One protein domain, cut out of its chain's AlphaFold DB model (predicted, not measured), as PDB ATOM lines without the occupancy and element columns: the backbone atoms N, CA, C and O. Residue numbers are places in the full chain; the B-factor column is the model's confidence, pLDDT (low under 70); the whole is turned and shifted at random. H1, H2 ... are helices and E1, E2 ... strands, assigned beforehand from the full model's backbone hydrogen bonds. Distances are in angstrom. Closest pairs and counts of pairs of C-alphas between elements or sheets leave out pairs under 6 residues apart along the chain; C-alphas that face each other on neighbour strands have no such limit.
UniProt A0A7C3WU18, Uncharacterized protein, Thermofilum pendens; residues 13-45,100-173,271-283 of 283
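AT A GLANCE: This is residues 13 to 45, 100 to 173 and 271 to 283 of the 283 residues of an uncharacterized protein of Thermofilum pendens (UniProt A0A7C3WU18). A large, strongly twisted and curled sheet of six strands folds its E6 and E5 end over a small four-stranded sheet, making a sandwich that is only partly face to face, while the other end, E2, E3 and E4, reaches away from the small sheet. The short helix H1 sits over E2, and from it a long stretch with no named element, residues 141 to 153, swings round to the short helix H2 at the small sheet. The printed part has 120 residues, with two named helices and ten named strands in the order E1 E2 E3 E4 E5 E6 H1 H2 E7 E8 E9 E10, and its class is mostly strand. The sheets run E4 E3 E2 E1 E6 E5 and E8 E7 E10 E9, both mixed. The whole is compact, with a radius of gyration of the C-alphas of 14.5 A and spans of 46 by 34 by 34 A.

HOW THE PARTS SIT: E1, residues 14 to 16, E2, residues 22 to 32, and E3, residues 35 to 45, form a meander, each strand the antiparallel neighbour of the one before. E1 and E2 are a hairpin, with N 15 and O 24 2.9 A apart, within hydrogen-bond range. E2 and E3 are a hairpin too, with N 30 and O 37 at 2.9 A. E2 bends by 70 degrees at residue 27, and its pairing is staggered: residues 22 to 25 pair with E1 and 25 to 32 with E3. E4, residues 100 to 104, is an edge strand antiparallel to E3, with N 40 and O 101 at 2.9 A. E5, residues 108 to 117, is the other edge strand; it bends by 55 degrees at residue 114 and meets E4 only through their link. E6, residues 124 to 132, makes a hairpin with E5, with N 127 and O 114 at 2.8 A, and is parallel to E1, with N 130 and O 14 at 2.8 A. H1, residues 136 to 140, is on this sheet, over E2, at a height over the sheet of 9.1 A; their closest C-alphas are those of Tyr 23 and Glu 137, 5.2 A apart. H2, residues 154 to 157, is apart from H1. E7, residues 161 to 164, and E8, residues 168 to 173, are a hairpin, with N 162 and O 171 at 2.8 A. E9, residues 273 to 276, and E10, residues 280 to 282, are another, with N 274 and O 281 at 2.9 A. E10 is parallel to E7, with N 280 and O 161 at 2.8 A. H2 only grazes the sheet of E7 to E10. The two sheets face each other with 42 pairs of C-alphas within 10 A and best planes 29 degrees apart; the closest C-alphas of E5 and E8 are those of Asp 112 and Gly 168, 5.4 A apart. In H1 every O i to N i+4 pair is within hydrogen-bond range; H2 is too short for such a pair.

IN THESE COORDINATES: E1 begins at C-alpha 14, (152.312, 165.387, 119.448). From first to last C-alpha, E2 measures 26.1 A, E3 32.3 A, E4 13.5 A, E5 25.3 A and E6 25.5 A. E6 ends at C-alpha 132, (161.277, 166.281, 125.373). H1 measures 6.2 A, H2 5.2 A, E7 10.3 A and E8 14.4 A. E10 ends at C-alpha 282, (163.168, 153.099, 122.128).

THE WHOLE: The C-alphas of Glu 33 and Leu 153 are the two farthest apart, at 47.9 A. Residues 46 to 99 are not printed, with 14.5 A between C-alphas 45 and 100, nor are residues 174 to 270, with 15.6 A between C-alphas 173 and 271. Of the links that are printed whole, H1 to H2, 13 residues, is long. The mean pLDDT of the printed part is 91.1; residues 147 to 149 and 151 to 152 are under 70.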
ATOM      1  N   ALA A  13     151.625 168.885 116.160       97.00
ATOM      2  CA  ALA A  13     152.538 167.793 116.489       97.00
ATOM      3  C   ALA A  13     152.343 167.329 117.937       97.00
ATOM      4  O   ALA A  13     152.132 168.139 118.843       97.00
ATOM      5  N   LEU A  14     152.429 166.015 118.141       97.56
ATOM      6  CA  LEU A  14     152.312 165.387 119.448       97.56
ATOM      7  C   LEU A  14     153.556 165.706 120.278       97.56
ATOM      8  O   LEU A  14     154.669 165.376 119.872       97.56
ATOM      9  N   VAL A  15     153.365 166.323 121.440       98.00
ATOM     10  CA  VAL A  15     154.447 166.605 122.384       98.00
ATOM     11  C   VAL A  15     154.477 165.495 123.426       98.00
ATOM     12  O   VAL A  15     153.507 165.306 124.164       98.00
ATOM     13  N   VAL A  16     155.584 164.761 123.467       97.62
ATOM     14  CA  VAL A  16     155.787 163.590 124.326       97.62
ATOM     15  C   VAL A  16     156.941 163.879 125.276       97.62
ATOM     16  O   VAL A  16     157.992 164.350 124.846       97.62
ATOM     17  N   ASP A  17     156.752 163.625 126.565       96.56
ATOM     18  CA  ASP A  17     157.815 163.796 127.552       96.56
ATOM     19  C   ASP A  17     158.838 162.643 127.515       96.56
ATOM     20  O   ASP A  17     158.659 161.644 126.810       96.56
ATOM     21  N   SER A  18     159.923 162.759 128.282       94.88
ATOM     22  CA  SER A  18     160.975 161.730 128.317       94.88
ATOM     23  C   SER A  18     160.502 160.371 128.854       94.88
ATOM     24  O   SER A  18     161.178 159.363 128.660       94.88
ATOM     25  N   GLU A  19     159.346 160.333 129.520       94.69
ATOM     26  CA  GLU A  19     158.726 159.133 130.084       94.69
ATOM     27  C   GLU A  19     157.672 158.527 129.149       94.69
ATOM     28  O   GLU A  19     157.002 157.562 129.526       94.69
ATOM     29  N   GLY A  20     157.535 159.026 127.917       93.69
ATOM     30  CA  GLY A  20     156.600 158.482 126.933       93.69
ATOM     31  C   GLY A  20     155.145 158.841 127.224       93.69
ATOM     32  O   GLY A  20     154.241 158.133 126.779       93.69
ATOM     33  N   LEU A  21     154.895 159.904 127.994       95.31
ATOM     34  CA  LEU A  21     153.561 160.439 128.247       95.31
ATOM     35  C   LEU A  21     153.268 161.616 127.326       95.31
ATOM     36  O   LEU A  21     154.131 162.451 127.046       95.31
ATOM     37  N   VAL A  22     152.019 161.714 126.878       96.38
ATOM     38  CA  VAL A  22     151.590 162.841 126.048       96.38
ATOM     39  C   VAL A  22     151.416 164.076 126.927       96.38
ATOM     40  O   VAL A  22     150.489 164.160 127.732       96.38
ATOM     41  N   TYR A  23     152.292 165.064 126.739       95.75
ATOM     42  CA  TYR A  23     152.187 166.361 127.401       95.75
ATOM     43  C   TYR A  23     151.116 167.232 126.733       95.75
ATOM     44  O   TYR A  23     150.362 167.916 127.422       95.75
ATOM     45  N   GLY A  24     150.990 167.176 125.406       96.00
ATOM     46  CA  GLY A  24     149.967 167.910 124.664       96.00
ATOM     47  C   GLY A  24     150.269 167.970 123.173       96.00
ATOM     48  O   GLY A  24     150.872 167.054 122.615       96.00
ATOM     49  N   ARG A  25     149.852 169.057 122.522       96.75
ATOM     50  CA  ARG A  25     150.124 169.318 121.105       96.75
ATOM     51  C   ARG A  25     150.697 170.707 120.890       96.75
ATOM     52  O   ARG A  25     150.356 171.640 121.612       96.75
ATOM     53  N   VAL A  26     151.543 170.856 119.880       97.31
ATOM     54  CA  VAL A  26     152.074 172.165 119.482       97.31
ATOM     55  C   VAL A  26     150.929 173.043 118.970       97.31
ATOM     56  O   VAL A  26     150.259 172.684 118.006       97.31
ATOM     57  N   GLY A  27     150.702 174.198 119.593       94.75
ATOM     58  CA  GLY A  27     149.728 175.189 119.114       94.75
ATOM     59  C   GLY A  27     150.359 176.452 118.539       94.75
ATOM     60  O   GLY A  27     149.686 177.179 117.815       94.75
ATOM     61  N   GLY A  28     151.639 176.703 118.816       95.75
ATOM     62  CA  GLY A  28     152.333 177.887 118.327       95.75
ATOM     63  C   GLY A  28     153.784 177.956 118.780       95.75
ATOM     64  O   GLY A  28     154.289 177.064 119.464       95.75
ATOM     65  N   PHE A  29     154.443 179.041 118.385       96.06
ATOM     66  CA  PHE A  29     155.827 179.339 118.728       96.06
ATOM     67  C   PHE A  29     155.930 180.792 119.176       96.06
ATOM     68  O   PHE A  29     155.335 181.677 118.559       96.06
ATOM     69  N   ARG A  30     156.717 181.041 120.220       95.44
ATOM     70  CA  ARG A  30     157.062 182.384 120.684       95.44
ATOM     71  C   ARG A  30     158.554 182.608 120.480       95.44
ATOM     72  O   ARG A  30     159.376 181.856 120.999       95.44
ATOM     73  N   PHE A  31     158.886 183.655 119.737       94.69
ATOM     74  CA  PHE A  31     160.258 184.089 119.497       94.69
ATOM     75  C   PHE A  31     160.523 185.329 120.348       94.69
ATOM     76  O   PHE A  31     159.749 186.285 120.308       94.69
ATOM     77  N   SER A  32     161.582 185.301 121.148       93.69
ATOM     78  CA  SER A  32     161.989 186.417 122.006       93.69
ATOM     79  C   SER A  32     163.508 186.486 122.121       93.69
ATOM     80  O   SER A  32     164.200 185.566 121.691       93.69
ATOM     81  N   GLU A  33     164.027 187.546 122.743       92.25
ATOM     82  CA  GLU A  33     165.462 187.667 123.043       92.25
ATOM     83  C   GLU A  33     165.978 186.528 123.938       92.25
ATOM     84  O   GLU A  33     167.133 186.128 123.829       92.25
ATOM     85  N   GLU A  34     165.110 185.948 124.773       89.88
ATOM     86  CA  GLU A  34     165.433 184.811 125.645       89.88
ATOM     87  C   GLU A  34     165.510 183.462 124.909       89.88
ATOM     88  O   GLU A  34     165.830 182.446 125.526       89.88
ATOM     89  N   GLY A  35     165.190 183.435 123.612       91.81
ATOM     90  CA  GLY A  35     165.170 182.232 122.785       91.81
ATOM     91  C   GLY A  35     163.798 181.920 122.188       91.81
ATOM     92  O   GLY A  35     162.899 182.770 122.118       91.81
ATOM     93  N   VAL A  36     163.659 180.677 121.724       93.69
ATOM     94  CA  VAL A  36     162.469 180.171 121.031       93.69
ATOM     95  C   VAL A  36     161.734 179.170 121.913       93.69
ATOM     96  O   VAL A  36     162.325 178.228 122.443       93.69
ATOM     97  N   PHE A  37     160.425 179.363 122.026       96.50
ATOM     98  CA  PHE A  37     159.552 178.569 122.877       96.50
ATOM     99  C   PHE A  37     158.444 177.924 122.047       96.50
ATOM    100  O   PHE A  37     157.788 178.589 121.244       96.50
ATOM    101  N   ILE A  38     158.207 176.637 122.276       97.12
ATOM    102  CA  ILE A  38     157.063 175.892 121.757       97.12
ATOM    103  C   ILE A  38     155.901 176.077 122.728       97.12
ATOM    104  O   ILE A  38     156.009 175.743 123.909       97.12
ATOM    105  N   GLN A  39     154.772 176.571 122.231       97.12
ATOM    106  CA  GLN A  39     153.544 176.701 123.008       97.12
ATOM    107  C   GLN A  39     152.747 175.403 122.902       97.12
ATOM    108  O   GLN A  39     152.282 175.032 121.818       97.12
ATOM    109  N   VAL A  40     152.604 174.697 124.023       96.94
ATOM    110  CA  VAL A  40     151.930 173.398 124.085       96.94
ATOM    111  C   VAL A  40     150.524 173.576 124.627       96.94
ATOM    112  O   VAL A  40     150.322 174.139 125.702       96.94
ATOM    113  N   TYR A  41     149.549 173.054 123.894       94.56
ATOM    114  CA  TYR A  41     148.140 173.122 124.238       94.56
ATOM    115  C   TYR A  41     147.588 171.739 124.555       94.56
ATOM    116  O   TYR A  41     148.027 170.721 124.016       94.56
ATOM    117  N   THR A  42     146.578 171.719 125.415       91.50
ATOM    118  CA  THR A  42     145.728 170.555 125.650       91.50
ATOM    119  C   THR A  42     144.297 170.887 125.256       91.50
ATOM    120  O   THR A  42     143.865 172.036 125.364       91.50
ATOM    121  N   VAL A  43     143.564 169.881 124.790       83.88
ATOM    122  CA  VAL A  43     142.126 170.000 124.553       83.88
ATOM    123  C   VAL A  43     141.416 169.530 125.812       83.88
ATOM    124  O   VAL A  43     141.665 168.420 126.279       83.88
ATOM    125  N   ILE A  44     140.557 170.374 126.371       82.56
ATOM    126  CA  ILE A  44     139.630 169.990 127.433       82.56
ATOM    127  C   ILE A  44     138.209 169.986 126.878       82.56
ATOM    128  O   ILE A  44     137.844 170.861 126.093       82.56
ATOM    129  N   ARG A  45     137.410 169.004 127.289       79.44
ATOM    130  CA  ARG A  45     135.963 169.001 127.068       79.44
ATOM    131  C   ARG A  45     135.304 169.524 128.329       79.44
ATOM    132  O   ARG A  45     135.483 168.938 129.394       79.44
ATOM    133  N   LYS A 100     148.876 174.844 127.997       92.31
ATOM    134  CA  LYS A 100     149.358 174.036 129.118       92.31
ATOM    135  C   LYS A 100     150.709 174.530 129.623       92.31
ATOM    136  O   LYS A 100     150.974 174.480 130.819       92.31
ATOM    137  N   GLY A 101     151.552 175.007 128.714       93.69
ATOM    138  CA  GLY A 101     152.853 175.559 129.054       93.69
ATOM    139  C   GLY A 101     153.692 175.889 127.830       93.69
ATOM    140  O   GLY A 101     153.346 175.552 126.696       93.69
ATOM    141  N   GLU A 102     154.816 176.547 128.088       95.62
ATOM    142  CA  GLU A 102     155.846 176.816 127.093       95.62
ATOM    143  C   GLU A 102     157.060 175.920 127.352       95.62
ATOM    144  O   GLU A 102     157.493 175.743 128.495       95.62
ATOM    145  N   VAL A 103     157.596 175.345 126.280       96.38
ATOM    146  CA  VAL A 103     158.761 174.458 126.303       96.38
ATOM    147  C   VAL A 103     159.877 175.111 125.510       96.38
ATOM    148  O   VAL A 103     159.651 175.571 124.390       96.38
ATOM    149  N   ARG A 104     161.080 175.169 126.076       95.31
ATOM    150  CA  ARG A 104     162.226 175.744 125.368       95.31
ATOM    151  C   ARG A 104     162.741 174.776 124.304       95.31
ATOM    152  O   ARG A 104     162.693 173.564 124.516       95.31
ATOM    153  N   LEU A 105     163.255 175.281 123.180       93.00
ATOM    154  CA  LEU A 105     163.816 174.405 122.140       93.00
ATOM    155  C   LEU A 105     164.974 173.533 122.652       93.00
ATOM    156  O   LEU A 105     165.145 172.426 122.156       93.00
ATOM    157  N   GLU A 106     165.725 173.978 123.662       93.31
ATOM    158  CA  GLU A 106     166.821 173.200 124.257       93.31
ATOM    159  C   GLU A 106     166.336 171.952 125.011       93.31
ATOM    160  O   GLU A 106     167.110 171.022 125.218       93.31
ATOM    161  N   GLU A 107     165.062 171.909 125.414       95.44
ATOM    162  CA  GLU A 107     164.453 170.726 126.033       95.44
ATOM    163  C   GLU A 107     164.004 169.689 124.998       95.44
ATOM    164  O   GLU A 107     163.528 168.620 125.371       95.44
ATOM    165  N   VAL A 108     164.102 169.979 123.699       96.12
ATOM    166  CA  VAL A 108     163.652 169.072 122.642       96.12
ATOM    167  C   VAL A 108     164.795 168.150 122.227       96.12
ATOM    168  O   VAL A 108     165.811 168.596 121.703       96.12
ATOM    169  N   VAL A 109     164.610 166.840 122.411       95.69
ATOM    170  CA  VAL A 109     165.601 165.822 122.012       95.69
ATOM    171  C   VAL A 109     165.393 165.321 120.593       95.69
ATOM    172  O   VAL A 109     166.343 164.891 119.944       95.69
ATOM    173  N   LEU A 110     164.155 165.360 120.102       95.62
ATOM    174  CA  LEU A 110     163.803 164.854 118.784       95.62
ATOM    175  C   LEU A 110     162.593 165.602 118.237       95.62
ATOM    176  O   LEU A 110     161.586 165.770 118.921       95.62
ATOM    177  N   ILE A 111     162.678 165.961 116.960       96.50
ATOM    178  CA  ILE A 111     161.536 166.356 116.142       96.50
ATOM    179  C   ILE A 111     161.536 165.451 114.919       96.50
ATOM    180  O   ILE A 111     162.548 165.351 114.224       96.50
ATOM    181  N   ASP A 112     160.411 164.797 114.647       96.31
ATOM    182  CA  ASP A 112     160.259 164.011 113.427       96.31
ATOM    183  C   ASP A 112     158.827 164.057 112.889       96.31
ATOM    184  O   ASP A 112     157.860 164.274 113.622       96.31
ATOM    185  N   ALA A 113     158.702 163.857 111.581       94.94
ATOM    186  CA  ALA A 113     157.433 163.795 110.882       94.94
ATOM    187  C   ALA A 113     157.485 162.716 109.800       94.94
ATOM    188  O   ALA A 113     158.247 162.836 108.835       94.94
ATOM    189  N   GLN A 114     156.641 161.695 109.932       93.75
ATOM    190  CA  GLN A 114     156.590 160.546 109.032       93.75
ATOM    191  C   GLN A 114     155.154 160.190 108.674       93.75
ATOM    192  O   GLN A 114     154.223 160.429 109.438       93.75
ATOM    193  N   GLU A 115     154.984 159.574 107.510       92.81
ATOM    194  CA  GLU A 115     153.726 158.924 107.167       92.81
ATOM    195  C   GLU A 115     153.701 157.498 107.709       92.81
ATOM    196  O   GLU A 115     154.627 156.713 107.473       92.81
ATOM    197  N   VAL A 116     152.627 157.172 108.416       92.69
ATOM    198  CA  VAL A 116     152.401 155.877 109.056       92.69
ATOM    199  C   VAL A 116     150.981 155.400 108.768       92.69
ATOM    200  O   VAL A 116     150.057 156.205 108.641       92.69
ATOM    201  N   ASP A 117     150.805 154.086 108.681       89.38
ATOM    202  CA  ASP A 117     149.478 153.479 108.592       89.38
ATOM    203  C   ASP A 117     148.901 153.327 110.004       89.38
ATOM    204  O   ASP A 117     149.432 152.570 110.827       89.38
ATOM    205  N   ASN A 118     147.822 154.054 110.295       86.50
ATOM    206  CA  ASN A 118     147.186 154.044 111.606       86.50
ATOM    207  C   ASN A 118     146.359 152.756 111.782       86.50
ATOM    208  O   ASN A 118     145.417 152.524 111.020       86.50
ATOM    209  N   PRO A 119     146.663 151.907 112.781       83.56
ATOM    210  CA  PRO A 119     145.943 150.654 112.988       83.56
ATOM    211  C   PRO A 119     144.487 150.832 113.425       83.56
ATOM    212  O   PRO A 119     143.694 149.921 113.215       83.56
ATOM    213  N   ALA A 120     144.136 151.960 114.047       79.25
ATOM    214  CA  ALA A 120     142.785 152.207 114.542       79.25
ATOM    215  C   ALA A 120     141.832 152.642 113.422       79.25
ATOM    216  O   ALA A 120     140.665 152.261 113.427       79.25
ATOM    217  N   THR A 121     142.320 153.428 112.459       77.62
ATOM    218  CA  THR A 121     141.504 153.943 111.347       77.62
ATOM    219  C   THR A 121     141.717 153.183 110.040       77.62
ATOM    220  O   THR A 121     140.906 153.302 109.127       77.62
ATOM    221  N   GLY A 122     142.821 152.439 109.913       73.19
ATOM    222  CA  GLY A 122     143.251 151.815 108.660       73.19
ATOM    223  C   GLY A 122     143.723 152.814 107.599       73.19
ATOM    224  O   GLY A 122     144.004 152.415 106.472       73.19
ATOM    225  N   SER A 123     143.804 154.106 107.931       78.56
ATOM    226  CA  SER A 123     144.206 155.164 107.006       78.56
ATOM    227  C   SER A 123     145.673 155.535 107.176       78.56
ATOM    228  O   SER A 123     146.244 155.450 108.265       78.56
ATOM    229  N   ARG A 124     146.274 156.025 106.093       86.25
ATOM    230  CA  ARG A 124     147.604 156.624 106.135       86.25
ATOM    231  C   ARG A 124     147.510 158.051 106.657       86.25
ATOM    232  O   ARG A 124     146.726 158.847 106.144       86.25
ATOM    233  N   GLU A 125     148.311 158.372 107.661       90.25
ATOM    234  CA  GLU A 125     148.344 159.690 108.290       90.25
ATOM    235  C   GLU A 125     149.783 160.187 108.451       90.25
ATOM    236  O   GLU A 125     150.731 159.405 108.553       90.25
ATOM    237  N   ARG A 126     149.954 161.511 108.477       93.56
ATOM    238  CA  ARG A 126     151.246 162.141 108.760       93.56
ATOM    239  C   ARG A 126     151.362 162.383 110.263       93.56
ATOM    240  O   ARG A 126     150.813 163.355 110.777       93.56
ATOM    241  N   VAL A 127     152.098 161.519 110.953       95.38
ATOM    242  CA  VAL A 127     152.406 161.670 112.378       95.38
ATOM    243  C   VAL A 127     153.603 162.589 112.550       95.38
ATOM    244  O   VAL A 127     154.626 162.435 111.886       95.38
ATOM    245  N   LYS A 128     153.462 163.547 113.464       96.38
ATOM    246  CA  LYS A 128     154.481 164.534 113.820       96.38
ATOM    247  C   LYS A 128     154.697 164.474 115.319       96.38
ATOM    248  O   LYS A 128     153.718 164.516 116.065       96.38
ATOM    249  N   VAL A 129     155.946 164.376 115.747       97.38
ATOM    250  CA  VAL A 129     156.311 164.235 117.157       97.38
ATOM    251  C   VAL A 129     157.389 165.235 117.546       97.38
ATOM    252  O   VAL A 129     158.308 165.505 116.776       97.38
ATOM    253  N   VAL A 130     157.267 165.751 118.765       97.69
ATOM    254  CA  VAL A 130     158.281 166.523 119.479       97.69
ATOM    255  C   VAL A 130     158.513 165.802 120.801       97.69
ATOM    256  O   VAL A 130     157.604 165.723 121.627       97.69
ATOM    257  N   VAL A 131     159.702 165.237 120.990       97.69
ATOM    258  CA  VAL A 131     160.062 164.509 122.213       97.69
ATOM    259  C   VAL A 131     160.916 165.405 123.096       97.69
ATOM    260  O   VAL A 131     161.861 166.032 122.611       97.69
ATOM    261  N   LEU A 132     160.585 165.460 124.384       97.56
ATOM    262  CA  LEU A 132     161.277 166.281 125.373       97.56
ATOM    263  C   LEU A 132     162.332 165.475 126.142       97.56
ATOM    264  O   LEU A 132     162.173 164.277 126.369       97.56
ATOM    265  N   SER A 133     163.393 166.144 126.593       95.94
ATOM    266  CA  SER A 133     164.386 165.591 127.522       95.94
ATOM    267  C   SER A 133     163.874 165.521 128.959       95.94
ATOM    268  O   SER A 133     164.476 164.834 129.782       95.94
ATOM    269  N   THR A 134     162.819 166.272 129.283       94.56
ATOM    270  CA  THR A 134     162.292 166.439 130.640       94.56
ATOM    271  C   THR A 134     160.981 165.665 130.835       94.56
ATOM    272  O   THR A 134     160.157 165.611 129.916       94.56
ATOM    273  N   PRO A 135     160.735 165.086 132.026       94.62
ATOM    274  CA  PRO A 135     159.553 164.273 132.325       94.62
ATOM    275  C   PRO A 135     158.352 165.142 132.748       94.62
ATOM    276  O   PRO A 135     157.698 164.872 133.754       94.62
ATOM    277  N   ARG A 136     158.074 166.228 132.009       94.25
ATOM    278  CA  ARG A 136     157.100 167.268 132.402       94.25
ATOM    279  C   ARG A 136     155.705 166.720 132.704       94.25
ATOM    280  O   ARG A 136     155.058 167.180 133.644       94.25
ATOM    281  N   GLU A 137     155.224 165.761 131.913       94.38
ATOM    282  CA  GLU A 137     153.897 165.177 132.124       94.38
ATOM    283  C   GLU A 137     153.904 164.180 133.281       94.38
ATOM    284  O   GLU A 137     152.971 164.158 134.085       94.38
ATOM    285  N   ALA A 138     154.962 163.379 133.408       91.94
ATOM    286  CA  ALA A 138     155.129 162.497 134.553       91.94
ATOM    287  C   ALA A 138     155.173 163.285 135.872       91.94
ATOM    288  O   ALA A 138     154.473 162.911 136.811       91.94
ATOM    289  N   GLU A 139     155.921 164.388 135.933       92.62
ATOM    290  CA  GLU A 139     155.992 165.277 137.100       92.62
ATOM    291  C   GLU A 139     154.629 165.883 137.432       92.62
ATOM    292  O   GLU A 139     154.192 165.809 138.579       92.62
ATOM    293  N   PHE A 140     153.915 166.398 136.424       89.81
ATOM    294  CA  PHE A 140     152.561 166.924 136.596       89.81
ATOM    295  C   PHE A 140     151.595 165.876 137.173       89.81
ATOM    296  O   PHE A 140     150.767 166.193 138.025       89.81
ATOM    297  N   ARG A 141     151.726 164.610 136.755       90.25
ATOM    298  CA  ARG A 141     150.921 163.483 137.259       90.25
ATOM    299  C   ARG A 141     151.458 162.863 138.558       90.25
ATOM    300  O   ARG A 141     150.848 161.923 139.065       90.25
ATOM    301  N   GLY A 142     152.594 163.323 139.088       89.56
ATOM    302  CA  GLY A 142     153.248 162.723 140.257       89.56
ATOM    303  C   GLY A 142     153.763 161.295 140.022       89.56
ATOM    304  O   GLY A 142     153.873 160.502 140.962       89.56
ATOM    305  N   LEU A 143     154.055 160.934 138.771       87.88
ATOM    306  CA  LEU A 143     154.543 159.613 138.387       87.88
ATOM    307  C   LEU A 143     156.060 159.528 138.544       87.88
ATOM    308  O   LEU A 143     156.806 160.408 138.125       87.88
ATOM    309  N   LYS A 144     156.534 158.414 139.103       83.31
ATOM    310  CA  LYS A 144     157.972 158.139 139.190       83.31
ATOM    311  C   LYS A 144     158.533 157.745 137.815       83.31
ATOM    312  O   LYS A 144     157.817 157.075 137.059       83.31
ATOM    313  N   PRO A 145     159.800 158.081 137.513       77.44
ATOM    314  CA  PRO A 145     160.471 157.611 136.307       77.44
ATOM    315  C   PRO A 145     160.472 156.082 136.197       77.44
ATOM    316  O   PRO A 145     160.721 155.378 137.186       77.44
ATOM    317  N   GLN A 146     160.183 155.554 135.011       71.12
ATOM    318  CA  GLN A 146     160.212 154.120 134.742       71.12
ATOM    319  C   GLN A 146     161.661 153.672 134.501       71.12
ATOM    320  O   GLN A 146     162.273 154.041 133.510       71.12
ATOM    321  N   ARG A 147     162.232 152.871 135.414       65.75
ATOM    322  CA  ARG A 147     163.646 152.447 135.312       65.75
ATOM    323  C   ARG A 147     163.902 151.432 134.197       65.75
ATOM    324  O   ARG A 147     164.897 151.554 133.501       65.75
ATOM    325  N   LEU A 148     163.025 150.443 134.066       67.25
ATOM    326  CA  LEU A 148     162.956 149.488 132.960       67.25
ATOM    327  C   LEU A 148     161.491 149.053 132.864       67.25
ATOM    328  O   LEU A 148     160.917 148.665 133.891       67.25
ATOM    329  N   PRO A 149     160.844 149.140 131.695       69.38
ATOM    330  CA  PRO A 149     159.483 148.666 131.572       69.38
ATOM    331  C   PRO A 149     159.491 147.139 131.698       69.38
ATOM    332  O   PRO A 149     160.195 146.436 130.977       69.38
ATOM    333  N   VAL A 150     158.710 146.608 132.638       70.62
ATOM    334  CA  VAL A 150     158.339 145.186 132.609       70.62
ATOM    335  C   VAL A 150     157.515 144.989 131.336       70.62
ATOM    336  O   VAL A 150     156.648 145.838 131.113       70.62
ATOM    337  N   PRO A 151     157.748 143.938 130.520       67.88
ATOM    338  CA  PRO A 151     156.908 143.642 129.362       67.88
ATOM    339  C   PRO A 151     155.429 143.693 129.755       67.88
ATOM    340  O   PRO A 151     154.982 142.845 130.533       67.88
ATOM    341  N   PRO A 152     154.666 144.702 129.296       68.19
ATOM    342  CA  PRO A 152     153.238 144.739 129.525       68.19
ATOM    343  C   PRO A 152     152.582 143.580 128.784       68.19
ATOM    344  O   PRO A 152     153.153 143.002 127.855       68.19
ATOM    345  N   LEU A 153     151.333 143.295 129.142       78.44
ATOM    346  CA  LEU A 153     150.467 142.489 128.292       78.44
ATOM    347  C   LEU A 153     150.449 143.091 126.879       78.44
ATOM    348  O   LEU A 153     150.376 144.312 126.728       78.44
ATOM    349  N   GLU A 154     150.507 142.243 125.851       82.31
ATOM    350  CA  GLU A 154     150.522 142.675 124.446       82.31
ATOM    351  C   GLU A 154     149.366 143.640 124.123       82.31
ATOM    352  O   GLU A 154     149.544 144.608 123.384       82.31
ATOM    353  N   GLU A 155     148.209 143.423 124.745       83.50
ATOM    354  CA  GLU A 155     147.004 144.255 124.651       83.50
ATOM    355  C   GLU A 155     147.245 145.720 125.041       83.50
ATOM    356  O   GLU A 155     146.654 146.621 124.453       83.50
ATOM    357  N   LEU A 156     148.146 145.975 125.996       85.56
ATOM    358  CA  LEU A 156     148.501 147.324 126.441       85.56
ATOM    359  C   LEU A 156     149.536 147.991 125.535       85.56
ATOM    360  O   LEU A 156     149.793 149.182 125.690       85.56
ATOM    361  N   LEU A 157     150.187 147.243 124.646       88.94
ATOM    362  CA  LEU A 157     151.234 147.746 123.759       88.94
ATOM    363  C   LEU A 157     150.728 147.968 122.339       88.94
ATOM    364  O   LEU A 157     151.143 148.923 121.681       88.94
ATOM    365  N   ARG A 158     149.853 147.083 121.861       90.88
ATOM    366  CA  ARG A 158     149.336 147.107 120.496       90.88
ATOM    367  C   ARG A 158     148.696 148.459 120.176       90.88
ATOM    368  O   ARG A 158     147.909 148.996 120.945       90.88
ATOM    369  N   GLY A 159     149.035 148.997 119.008       91.56
ATOM    370  CA  GLY A 159     148.490 150.257 118.510       91.56
ATOM    371  C   GLY A 159     149.136 151.514 119.088       91.56
ATOM    372  O   GLY A 159     148.824 152.603 118.618       91.56
ATOM    373  N   LYS A 160     150.070 151.404 120.042       95.12
ATOM    374  CA  LYS A 160     150.833 152.564 120.513       95.12
ATOM    375  C   LYS A 160     151.838 153.023 119.472       95.12
ATOM    376  O   LYS A 160     152.455 152.206 118.781       95.12
ATOM    377  N   LEU A 161     152.012 154.337 119.375       96.94
ATOM    378  CA  LEU A 161     153.065 154.930 118.561       96.94
ATOM    379  C   LEU A 161     154.422 154.558 119.164       96.94
ATOM    380  O   LEU A 161     154.599 154.627 120.380       96.94
ATOM    381  N   CYS A 162     155.371 154.178 118.319       97.12
ATOM    382  CA  CYS A 162     156.736 153.873 118.710       97.12
ATOM    383  C   CYS A 162     157.700 154.867 118.060       97.12
ATOM    384  O   CYS A 162     157.716 155.040 116.835       97.12
ATOM    385  N   VAL A 163     158.531 155.492 118.887       97.50
ATOM    386  CA  VAL A 163     159.500 156.515 118.494       97.50
ATOM    387  C   VAL A 163     160.890 156.090 118.949       97.50
ATOM    388  O   VAL A 163     161.073 155.660 120.082       97.50
ATOM    389  N   SER A 164     161.869 156.205 118.057       96.81
ATOM    390  CA  SER A 164     163.288 156.028 118.355       96.81
ATOM    391  C   SER A 164     163.955 157.388 118.502       96.81
ATOM    392  O   SER A 164     163.782 158.224 117.614       96.81
ATOM    393  N   LEU A 165     164.754 157.613 119.554       94.62
ATOM    394  CA  LEU A 165     165.437 158.907 119.713       94.62
ATOM    395  C   LEU A 165     166.489 159.138 118.620       94.62
ATOM    396  O   LEU A 165     166.759 160.279 118.260       94.62
ATOM    397  N   SER A 166     167.045 158.070 118.043       93.31
ATOM    398  CA  SER A 166     168.010 158.158 116.942       93.31
ATOM    399  C   SER A 166     167.375 158.196 115.552       93.31
ATOM    400  O   SER A 166     167.921 158.818 114.643       93.31
ATOM    401  N   SER A 167     166.258 157.488 115.361       91.94
ATOM    402  CA  SER A 167     165.712 157.182 114.029       91.94
ATOM    403  C   SER A 167     164.342 157.807 113.758       91.94
ATOM    404  O   SER A 167     163.794 157.613 112.670       91.94
ATOM    405  N   GLY A 168     163.782 158.543 114.720       94.88
ATOM    406  CA  GLY A 168     162.484 159.189 114.579       94.88
ATOM    407  C   GLY A 168     161.302 158.236 114.774       94.88
ATOM    408  O   GLY A 168     161.380 157.230 115.481       94.88
ATOM    409  N   VAL A 169     160.173 158.549 114.144       96.50
ATOM    410  CA  VAL A 169     158.935 157.763 114.206       96.50
ATOM    411  C   VAL A 169     159.130 156.429 113.490       96.50
ATOM    412  O   VAL A 169     159.305 156.374 112.271       96.50
ATOM    413  N   LEU A 170     159.053 155.322 114.228       96.00
ATOM    414  CA  LEU A 170     159.184 153.979 113.658       96.00
ATOM    415  C   LEU A 170     157.854 153.457 113.109       96.00
ATOM    416  O   LEU A 170     157.849 152.766 112.095       96.00
ATOM    417  N   GLY A 171     156.737 153.824 113.736       95.94
ATOM    418  CA  GLY A 171     155.395 153.391 113.356       95.94
ATOM    419  C   GLY A 171     154.572 153.002 114.575       95.94
ATOM    420  O   GLY A 171     154.846 153.462 115.680       95.94
ATOM    421  N   TYR A 172     153.584 152.135 114.383       95.94
ATOM    422  CA  TYR A 172     152.738 151.637 115.464       95.94
ATOM    423  C   TYR A 172     153.126 150.215 115.857       95.94
ATOM    424  O   TYR A 172     153.418 149.385 114.991       95.94
ATOM    425  N   VAL A 173     153.085 149.913 117.154       94.88
ATOM    426  CA  VAL A 173     153.305 148.555 117.660       94.88
ATOM    427  C   VAL A 173     152.223 147.625 117.104       94.88
ATOM    428  O   VAL A 173     151.024 147.868 117.255       94.88
ATOM    429  N   GLU A 271     165.003 144.976 125.541       90.69
ATOM    430  CA  GLU A 271     166.098 145.706 126.200       90.69
ATOM    431  C   GLU A 271     166.314 147.130 125.662       90.69
ATOM    432  O   GLU A 271     166.824 147.982 126.382       90.69
ATOM    433  N   LYS A 272     165.880 147.397 124.424       93.12
ATOM    434  CA  LYS A 272     165.972 148.703 123.763       93.12
ATOM    435  C   LYS A 272     164.831 149.651 124.129       93.12
ATOM    436  O   LYS A 272     164.830 150.812 123.722       93.12
ATOM    437  N   VAL A 273     163.806 149.157 124.824       92.88
ATOM    438  CA  VAL A 273     162.617 149.932 125.184       92.88
ATOM    439  C   VAL A 273     162.903 150.712 126.466       92.88
ATOM    440  O   VAL A 273     163.036 150.131 127.540       92.88
ATOM    441  N   ARG A 274     162.954 152.044 126.366       92.06
ATOM    442  CA  ARG A 274     163.158 152.930 127.524       92.06
ATOM    443  C   ARG A 274     161.885 153.094 128.346       92.06
ATOM    444  O   ARG A 274     161.915 153.023 129.569       92.06
ATOM    445  N   THR A 275     160.759 153.304 127.670       92.00
ATOM    446  CA  THR A 275     159.442 153.486 128.293       92.00
ATOM    447  C   THR A 275     158.345 152.984 127.361       92.00
ATOM    448  O   THR A 275     158.476 153.022 126.136       92.00
ATOM    449  N   ALA A 276     157.258 152.498 127.957       91.25
ATOM    450  CA  ALA A 276     156.095 151.974 127.253       91.25
ATOM    451  C   ALA A 276     154.786 152.481 127.886       91.25
ATOM    452  O   ALA A 276     153.962 151.696 128.364       91.25
ATOM    453  N   ARG A 277     154.606 153.809 127.914       90.94
ATOM    454  CA  ARG A 277     153.402 154.479 128.443       90.94
ATOM    455  C   ARG A 277     152.433 154.837 127.322       90.94
ATOM    456  O   ARG A 277     151.984 153.918 126.652       90.94
ATOM    457  N   ASP A 278     152.079 156.103 127.123       93.81
ATOM    458  CA  ASP A 278     151.169 156.514 126.044       93.81
ATOM    459  C   ASP A 278     151.834 156.276 124.676       93.81
ATOM    460  O   ASP A 278     151.216 155.774 123.737       93.81
ATOM    461  N   VAL A 279     153.134 156.570 124.608       95.81
ATOM    462  CA  VAL A 279     154.031 156.340 123.475       95.81
ATOM    463  C   VAL A 279     155.161 155.416 123.928       95.81
ATOM    464  O   VAL A 279     155.668 155.523 125.046       95.81
ATOM    465  N   VAL A 280     155.555 154.489 123.056       95.62
ATOM    466  CA  VAL A 280     156.729 153.639 123.270       95.62
ATOM    467  C   VAL A 280     157.960 154.391 122.778       95.62
ATOM    468  O   VAL A 280     158.034 154.754 121.604       95.62
ATOM    469  N   ILE A 281     158.927 154.623 123.662       95.81
ATOM    470  CA  ILE A 281     160.213 155.226 123.297       95.81
ATOM    471  C   ILE A 281     161.287 154.146 123.353       95.81
ATOM    472  O   ILE A 281     161.420 153.435 124.353       95.81
ATOM    473  N   VAL A 282     162.056 154.040 122.274       95.31
ATOM    474  CA  VAL A 282     163.168 153.099 122.128       95.31
ATOM    475  C   VAL A 282     164.464 153.861 121.891       95.31
ATOM    476  O   VAL A 282     164.438 154.878 121.205       95.31
ATOM    477  N   GLU A 283     165.550 153.344 122.460       83.50
ATOM    478  CA  GLU A 283     166.939 153.844 122.440       83.50
ATOM    479  C   GLU A 283     167.182 155.340 122.486       83.50
ATOM    480  O   GLU A 283     166.838 156.086 121.549       83.50
TER     481      GLU A 283